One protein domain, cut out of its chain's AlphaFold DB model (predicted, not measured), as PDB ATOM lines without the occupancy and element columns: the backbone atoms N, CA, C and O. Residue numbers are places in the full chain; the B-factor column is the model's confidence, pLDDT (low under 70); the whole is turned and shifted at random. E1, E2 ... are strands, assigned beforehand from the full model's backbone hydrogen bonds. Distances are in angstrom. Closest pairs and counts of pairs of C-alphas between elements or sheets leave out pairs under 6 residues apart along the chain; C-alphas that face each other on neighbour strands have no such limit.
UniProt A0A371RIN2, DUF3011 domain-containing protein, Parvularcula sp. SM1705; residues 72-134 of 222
ATOM      1  N   ARG A  72     158.326 196.327 146.342       82.25
ATOM      2  CA  ARG A  72     158.587 194.893 146.429       82.25
ATOM      3  C   ARG A  72     159.437 194.447 145.258       82.25
ATOM      4  O   ARG A  72     159.212 194.868 144.129       82.25
ATOM      5  N   THR A  73     160.331 193.508 145.507       87.69
ATOM      6  CA  THR A  73     161.053 192.814 144.443       87.69
ATOM      7  C   THR A  73     160.366 191.487 144.164       87.69
ATOM      8  O   THR A  73     160.134 190.701 145.081       87.69
ATOM      9  N   ILE A  74     160.024 191.242 142.904       89.56
ATOM     10  CA  ILE A  74     159.407 190.000 142.444       89.56
ATOM     11  C   ILE A  74     160.277 189.341 141.378       89.56
ATOM     12  O   ILE A  74     160.943 190.015 140.592       89.56
ATOM     13  N   GLU A  75     160.241 188.015 141.318       91.38
ATOM     14  CA  GLU A  75     160.772 187.251 140.193       91.38
ATOM     15  C   GLU A  75     159.599 186.672 139.409       91.38
ATOM     16  O   GLU A  75     158.752 185.978 139.974       91.38
ATOM     17  N   CYS A  76     159.553 186.962 138.111       92.06
ATOM     18  CA  CYS A  76     158.558 186.399 137.215       92.06
ATOM     19  C   CYS A  76     159.242 185.545 136.152       92.06
ATOM     20  O   CYS A  76     160.290 185.917 135.620       92.06
ATOM     21  N   ARG A  77     158.660 184.378 135.861       92.19
ATOM     22  CA  ARG A  77     159.218 183.415 134.911       92.19
ATOM     23  C   ARG A  77     158.140 182.826 134.016       92.19
ATOM     24  O   ARG A  77     157.113 182.382 134.516       92.19
ATOM     25  N   SER A  78     158.450 182.767 132.729       90.94
ATOM     26  CA  SER A  78     157.720 182.001 131.732       90.94
ATOM     27  C   SER A  78     158.248 180.565 131.704       90.94
ATOM     28  O   SER A  78     159.463 180.330 131.640       90.94
ATOM     29  N   ARG A  79     157.341 179.585 131.748       83.00
ATOM     30  CA  ARG A  79     157.651 178.152 131.574       83.00
ATOM     31  C   ARG A  79     157.533 177.677 130.118       83.00
ATOM     32  O   ARG A  79     157.444 176.475 129.888       83.00
ATOM     33  N   GLY A  80     157.562 178.595 129.151       72.88
ATOM     34  CA  GLY A  80     157.488 178.288 127.715       72.88
ATOM     35  C   GLY A  80     156.354 178.997 126.968       72.88
ATOM     36  O   GLY A  80     156.253 178.840 125.758       72.88
ATOM     37  N   GLY A  81     155.536 179.786 127.668       83.62
ATOM     38  CA  GLY A  81     154.502 180.648 127.089       83.62
ATOM     39  C   GLY A  81     154.113 181.779 128.042       83.62
ATOM     40  O   GLY A  81     154.825 182.032 129.018       83.62
ATOM     41  N   TYR A  82     152.991 182.442 127.774       87.75
ATOM     42  CA  TYR A  82     152.510 183.552 128.594       87.75
ATOM     43  C   TYR A  82     152.251 183.098 130.039       87.75
ATOM     44  O   TYR A  82     151.430 182.217 130.294       87.75
ATOM     45  N   ASP A  83     152.936 183.734 130.983       91.25
ATOM     46  CA  ASP A  83     152.772 183.571 132.422       91.25
ATOM     47  C   ASP A  83     152.545 184.952 133.056       91.25
ATOM     48  O   ASP A  83     153.116 185.965 132.635       91.25
ATOM     49  N   ARG A  84     151.713 184.996 134.100       90.88
ATOM     50  CA  ARG A  84     151.330 186.231 134.796       90.88
ATOM     51  C   ARG A  84     151.678 186.137 136.278       90.88
ATOM     52  O   ARG A  84     151.264 185.206 136.964       90.88
ATOM     53  N   CYS A  85     152.414 187.125 136.775       90.38
ATOM     54  CA  CYS A  85     152.788 187.238 138.178       90.38
ATOM     55  C   CYS A  85     151.992 188.358 138.837       90.38
ATOM     56  O   CYS A  85     152.300 189.541 138.666       90.38
ATOM     57  N   GLU A  86     150.965 187.977 139.594       89.19
ATOM     58  CA  GLU A  86     150.164 188.917 140.373       89.19
ATOM     59  C   GLU A  86     151.026 189.606 141.426       89.19
ATOM     60  O   GLU A  86     151.761 188.969 142.189       89.19
ATOM     61  N   VAL A  87     150.906 190.927 141.498       84.12
ATOM     62  CA  VAL A  87     151.655 191.722 142.467       84.12
ATOM     63  C   VAL A  87     150.809 192.144 143.666       84.12
ATOM     64  O   VAL A  87     151.279 192.874 144.526       84.12
ATOM     65  N   GLY A  88     149.570 191.663 143.780       80.88
ATOM     66  CA  GLY A  88     148.727 191.891 144.960       80.88
ATOM     67  C   GLY A  88     148.355 193.358 145.212       80.88
ATOM     68  O   GLY A  88     147.978 193.701 146.327       80.88
ATOM     69  N   GLY A  89     148.481 194.226 144.206       77.62
ATOM     70  CA  GLY A  89     148.163 195.651 144.291       77.62
ATOM     71  C   GLY A  89     148.280 196.334 142.931       77.62
ATOM     72  O   GLY A  89     148.799 195.749 141.980       77.62
ATOM     73  N   ARG A  90     147.775 197.566 142.809       78.94
ATOM     74  CA  ARG A  90     147.928 198.341 141.569       78.94
ATOM     75  C   ARG A  90     149.392 198.734 141.413       78.94
ATOM     76  O   ARG A  90     149.952 199.341 142.323       78.94
ATOM     77  N   ILE A  91     149.988 198.438 140.264       77.31
ATOM     78  CA  ILE A  91     151.358 198.866 139.965       77.31
ATOM     79  C   ILE A  91     151.356 200.385 139.754       77.31
ATOM     80  O   ILE A  91     150.669 200.890 138.865       77.31
ATOM     81  N   TRP A  92     152.091 201.106 140.606       71.62
ATOM     82  CA  TRP A  92     152.320 202.549 140.497       71.62
ATOM     83  C   TRP A  92     153.595 202.854 139.721       71.62
ATOM     84  O   TRP A  92     153.585 203.722 138.852       71.62
ATOM     85  N   SER A  93     154.673 202.120 139.992       70.62
ATOM     86  CA  SER A  93     155.910 202.173 139.213       70.62
ATOM     87  C   SER A  93     156.559 200.795 139.122       70.62
ATOM     88  O   SER A  93     156.314 199.921 139.958       70.62
ATOM     89  N   LEU A  94     157.346 200.574 138.069       79.25
ATOM     90  CA  LEU A  94     158.057 199.321 137.848       79.25
ATOM     91  C   LEU A  94     159.440 199.588 137.257       79.25
ATOM     92  O   LEU A  94     159.587 200.364 136.313       79.25
ATOM     93  N   ARG A  95     160.442 198.892 137.792       78.94
ATOM     94  CA  ARG A  95     161.821 198.885 137.307       78.94
ATOM     95  C   ARG A  95     162.233 197.458 136.950       78.94
ATOM     96  O   ARG A  95     162.129 196.551 137.778       78.94
ATOM     97  N   TYR A  96     162.737 197.273 135.732       80.19
ATOM     98  CA  TYR A  96     163.433 196.049 135.334       80.19
ATOM     99  C   TYR A  96     164.784 195.989 136.052       80.19
ATOM    100  O   TYR A  96     165.596 196.902 135.906       80.19
ATOM    101  N   VAL A  97     165.008 194.948 136.855       82.31
ATOM    102  CA  VAL A  97     166.224 194.830 137.674       82.31
ATOM    103  C   VAL A  97     167.271 193.985 136.961       82.31
ATOM    104  O   VAL A  97     168.408 194.420 136.810       82.31
ATOM    105  N   ALA A  98     166.907 192.775 136.530       76.25
ATOM    106  CA  ALA A  98     167.851 191.864 135.894       76.25
ATOM    107  C   ALA A  98     167.153 190.775 135.076       76.25
ATOM    108  O   ALA A  98     166.108 190.259 135.485       76.25
ATOM    109  N   SER A  99     167.801 190.366 133.978       81.88
ATOM    110  CA  SER A  99     167.453 189.120 133.289       81.88
ATOM    111  C   SER A  99     167.936 187.924 134.100       81.88
ATOM    112  O   SER A  99     169.026 187.955 134.671       81.88
ATOM    113  N   ARG A 100     167.140 186.860 134.111       83.31
ATOM    114  CA  ARG A 100     167.465 185.527 134.641       83.31
ATOM    115  C   ARG A 100     167.379 184.441 133.559       83.31
ATOM    116  O   ARG A 100     167.514 183.259 133.866       83.31
ATOM    117  N   SER A 101     167.134 184.826 132.308       80.25
ATOM    118  CA  SER A 101     167.252 183.977 131.119       80.25
ATOM    119  C   SER A 101     168.607 184.183 130.433       80.25
ATOM    120  O   SER A 101     169.296 185.168 130.686       80.25
ATOM    121  N   SER A 102     168.987 183.274 129.531       65.50
ATOM    122  CA  SER A 102     170.248 183.327 128.770       65.50
ATOM    123  C   SER A 102     170.369 184.519 127.796       65.50
ATOM    124  O   SER A 102     171.410 184.681 127.168       65.50
ATOM    125  N   GLY A 103     169.337 185.363 127.687       68.19
ATOM    126  CA  GLY A 103     169.326 186.645 126.971       68.19
ATOM    127  C   GLY A 103     168.463 187.686 127.699       68.19
ATOM    128  O   GLY A 103     167.775 187.349 128.670       68.19
ATOM    129  N   SER A 104     168.503 188.954 127.269       74.62
ATOM    130  CA  SER A 104     167.659 190.023 127.827       74.62
ATOM    131  C   SER A 104     166.201 189.868 127.384       74.62
ATOM    132  O   SER A 104     165.926 189.644 126.208       74.62
ATOM    133  N   CYS A 105     165.259 190.001 128.323       85.88
ATOM    134  CA  CYS A 105     163.841 190.024 127.981       85.88
ATOM    135  C   CYS A 105     163.461 191.382 127.381       85.88
ATOM    136  O   CYS A 105     163.660 192.420 128.021       85.88
ATOM    137  N   GLN A 106     162.874 191.381 126.188       85.25
ATOM    138  CA  GLN A 106     162.451 192.610 125.525       85.25
ATOM    139  C   GLN A 106     161.077 193.049 126.045       85.25
ATOM    140  O   GLN A 106     160.136 192.255 126.083       85.25
ATOM    141  N   ILE A 107     160.955 194.313 126.456       82.69
ATOM    142  CA  ILE A 107     159.677 194.871 126.914       82.69
ATOM    143  C   ILE A 107     158.665 194.903 125.764       82.69
ATOM    144  O   ILE A 107     159.018 195.134 124.611       82.69
ATOM    145  N   GLY A 108     157.398 194.626 126.059       79.62
ATOM    146  CA  GLY A 108     156.321 194.535 125.078       79.62
ATOM    147  C   GLY A 108     156.301 193.220 124.289       79.62
ATOM    148  O   GLY A 108     155.216 192.725 123.988       79.62
ATOM    149  N   ARG A 109     157.460 192.598 124.045       84.75
ATOM    150  CA  ARG A 109     157.570 191.293 123.374       84.75
ATOM    151  C   ARG A 109     157.557 190.120 124.353       84.75
ATOM    152  O   ARG A 109     156.691 189.256 124.262       84.75
ATOM    153  N   ASP A 110     158.513 190.106 125.280       88.38
ATOM    154  CA  ASP A 110     158.801 188.987 126.188       88.38
ATOM    155  C   ASP A 110     158.352 189.259 127.622       88.38
ATOM    156  O   ASP A 110     158.268 188.342 128.433       88.38
ATOM    157  N   TRP A 111     158.091 190.516 127.962       90.25
ATOM    158  CA  TRP A 111     157.498 190.885 129.238       90.25
ATOM    159  C   TRP A 111     156.810 192.240 129.157       90.25
ATOM    160  O   TRP A 111     157.080 193.048 128.269       90.25
ATOM    161  N   GLY A 112     155.953 192.529 130.124       86.69
ATOM    162  CA  GLY A 112     155.353 193.844 130.253       86.69
ATOM    163  C   GLY A 112     154.549 193.981 131.529       86.69
ATOM    164  O   GLY A 112     154.599 193.143 132.430       86.69
ATOM    165  N   VAL A 113     153.818 195.084 131.609       84.06
ATOM    166  CA  VAL A 113     153.103 195.481 132.818       84.06
ATOM    167  C   VAL A 113     151.618 195.493 132.523       84.06
ATOM    168  O   VAL A 113     151.202 196.045 131.511       84.06
ATOM    169  N   GLU A 114     150.836 194.916 133.421       84.44
ATOM    170  CA  GLU A 114     149.385 195.050 133.515       84.44
ATOM    171  C   GLU A 114     149.028 195.833 134.778       84.44
ATOM    172  O   GLU A 114     149.886 196.175 135.591       84.44
ATOM    173  N   ARG A 115     147.744 196.126 134.980       79.88
ATOM    174  CA  ARG A 115     147.311 196.892 136.156       79.88
ATOM    175  C   ARG A 115     147.746 196.281 137.492       79.88
ATOM    176  O   ARG A 115     148.119 197.023 138.402       79.88
ATOM    177  N   TYR A 116     147.661 194.960 137.609       83.75
ATOM    178  CA  TYR A 116     147.861 194.226 138.866       83.75
ATOM    179  C   TYR A 116     148.926 193.135 138.771       83.75
ATOM    180  O   TYR A 116     149.145 192.395 139.729       83.75
ATOM    181  N   ALA A 117     149.594 193.027 137.626       88.81
ATOM    182  CA  ALA A 117     150.541 191.961 137.376       88.81
ATOM    183  C   ALA A 117     151.660 192.391 136.437       88.81
ATOM    184  O   ALA A 117     151.531 193.335 135.658       88.81
ATOM    185  N   VAL A 118     152.744 191.631 136.492       89.88
ATOM    186  CA  VAL A 118     153.768 191.606 135.452       89.88
ATOM    187  C   VAL A 118     153.548 190.340 134.648       89.88
ATOM    188  O   VAL A 118     153.418 189.263 135.231       89.88
ATOM    189  N   TRP A 119     153.490 190.461 133.329       91.31
ATOM    190  CA  TRP A 119     153.432 189.299 132.453       91.31
ATOM    191  C   TRP A 119     154.803 189.055 131.830       91.31
ATOM    192  O   TRP A 119     155.571 189.991 131.595       91.31
ATOM    193  N   VAL A 120     155.100 187.788 131.576       91.75
ATOM    194  CA  VAL A 120     156.308 187.313 130.900       91.75
ATOM    195  C   VAL A 120     155.919 186.237 129.896       91.75
ATOM    196  O   VAL A 120     154.953 185.507 130.093       91.75
ATOM    197  N   ASP A 121     156.664 186.133 128.810       91.00
ATOM    198  CA  ASP A 121     156.402 185.213 127.710       91.00
ATOM    199  C   ASP A 121     157.730 184.740 127.095       91.00
ATOM    200  O   ASP A 121     158.807 185.167 127.520       91.00
ATOM    201  N   ASN A 122     157.678 183.839 126.114       87.88
ATOM    202  CA  ASN A 122     158.832 183.368 125.340       87.88
ATOM    203  C   ASN A 122     159.995 182.837 126.203       87.88
ATOM    204  O   ASN A 122     161.166 182.988 125.855       87.88
ATOM    205  N   GLY A 123     159.694 182.234 127.358       89.06
ATOM    206  CA  GLY A 123     160.714 181.733 128.282       89.06
ATOM    207  C   GLY A 123     161.473 182.826 129.044       89.06
ATOM    208  O   GLY A 123     162.465 182.515 129.708       89.06
ATOM    209  N   CYS A 124     161.016 184.083 128.992       91.62
ATOM    210  CA  CYS A 124     161.585 185.170 129.778       91.62
ATOM    211  C   CYS A 124     161.531 184.861 131.274       91.62
ATOM    212  O   CYS A 124     160.505 184.447 131.819       91.62
ATOM    213  N   ARG A 125     162.650 185.114 131.954       92.75
ATOM    214  CA  ARG A 125     162.739 185.097 133.414       92.75
ATOM    215  C   ARG A 125     163.423 186.374 133.840       92.75
ATOM    216  O   ARG A 125     164.523 186.648 133.374       92.75
ATOM    217  N   ALA A 126     162.792 187.148 134.706       90.19
ATOM    218  CA  ALA A 126     163.324 188.440 135.101       90.19
ATOM    219  C   ALA A 126     162.916 188.809 136.524       90.19
ATOM    220  O   ALA A 126     161.889 188.373 137.051       90.19
ATOM    221  N   THR A 127     163.759 189.627 137.142       88.31
ATOM    222  CA  THR A 127     163.483 190.256 138.429       88.31
ATOM    223  C   THR A 127     163.002 191.682 138.195       88.31
ATOM    224  O   THR A 127     163.612 192.436 137.432       88.31
ATOM    225  N   PHE A 128     161.935 192.059 138.888       88.00
ATOM    226  CA  PHE A 128     161.319 193.375 138.810       88.00
ATOM    227  C   PHE A 128     161.197 193.971 140.203       88.00
ATOM    228  O   PHE A 128     160.823 193.277 141.146       88.00
ATOM    229  N   GLN A 129     161.466 195.262 140.321       85.56
ATOM    230  CA  GLN A 129     161.113 196.048 141.494       85.56
ATOM    231  C   GLN A 129     159.813 196.774 141.162       85.56
ATOM    232  O   GLN A 129     159.751 197.545 140.203       85.56
ATOM    233  N   VAL A 130     158.760 196.466 141.907       82.50
ATOM    234  CA  VAL A 130     157.419 197.014 141.720       82.50
ATOM    235  C   VAL A 130     157.057 197.868 142.917       82.50
ATOM    236  O   VAL A 130     157.166 197.432 144.059       82.50
ATOM    237  N   GLN A 131     156.600 199.080 142.656       80.38
ATOM    238  CA  GLN A 131     155.996 199.935 143.658       80.38
ATOM    239  C   GLN A 131     154.487 199.803 143.542       80.38
ATOM    240  O   GLN A 131     153.912 200.095 142.488       80.38
ATOM    241  N   LEU A 132     153.842 199.341 144.608       75.81
ATOM    242  CA  LEU A 132     152.389 199.237 144.656       75.81
ATOM    243  C   LEU A 132     151.798 200.555 145.143       75.81
ATOM    244  O   LEU A 132     152.302 201.132 146.097       75.81
ATOM    245  N   GLY A 133     150.710 201.016 144.537       67.00
ATOM    246  CA  GLY A 133     149.879 202.046 145.153       67.00
ATOM    247  C   GLY A 133     148.977 201.413 146.214       67.00
ATOM    248  O   GLY A 133     148.220 200.496 145.885       67.00
ATOM    249  N   GLU A 134     149.034 201.882 147.465       56.38
ATOM    250  CA  GLU A 134     147.974 201.592 148.441       56.38
ATOM    251  C   GLU A 134     146.727 202.410 148.069       56.38
ATOM    252  O   GLU A 134     146.814 203.541 147.592       56.38
TER     253      GLU A 134
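This is residues 72 to 134 of the 222 residues of the protein "DUF3011 domain-containing protein" of Parvularcula sp. SM1705 (UniProt A0A371RIN2). This is a small, elongated two-sheet sandwich: the long, strongly twisted sheet E1-E6-E3 lies face to face with the shorter sheet E2-E5-E4, their strands running at only 16 degrees to each other. E3, the longest strand by residues with 10, bends by 73 degrees at residue 93, and a long link after it leads to the hairpin of E4 and E5 in the shorter sheet. The printed part has 63 residues, with no named helix and six named strands in the order E1 to E6; both sheets are antiparallel and the class is all strand. The whole is compact, with a radius of gyration of the C-alphas of 10.6 A, and spans 34 by 19 by 16 A.

Begin with E6, residues 125 to 133, the inner strand of the larger sheet. On its one edge is E1, residues 72 to 77, antiparallel at 143 degrees; look at N 74 and O 128, 2.8 A apart. The other edge strand is E3, residues 90 to 99, antiparallel to E6 at 156 degrees, with N 95 and O 129 2.8 A apart. In the second sheet, the inner strand E5, residues 117 to 120, is antiparallel to E2, residues 83 to 86, at 159 degrees, where N 85 and O 118 are 2.8 A apart. E5 also forms a hairpin with E4, residues 111 to 113, at 166 degrees; find N 112 and O 119, 3.0 A apart. Between the sheets, the closest C-alphas of E1 and E2 are those of Cys 76 and Cys 85, 5.9 A apart, and those of E1 and E5 are Arg 77 and Val 120, 6.3 A apart. E3 and E4 are near each other, with 6 pairs of C-alphas within 10 A. E2 and E6 are apart, as are E4 and E6.

Find C-alpha 72 at (158.587, 194.893, 146.429); from there E1 runs 16.3 A to C-alpha 77. E2 covers 9.9 A, and E3 covers 23.1 A, with its bend at C-alpha 93, (155.910, 202.173, 139.213). E4 covers 7.3 A and E5 9.8 A. E6 runs 24.3 A to C-alpha 133 at (149.879, 202.046, 145.153).

The two C-alphas farthest apart are those of Ser 102 and Glu 134, at 34.9 A. The printed part has no cut; the link from E3 to E4, 11 residues, is long, and the other four are tight. The mean pLDDT of the printed part is 83.3, and you will find values under 70 at residues 102 to 103 and 133 to 134.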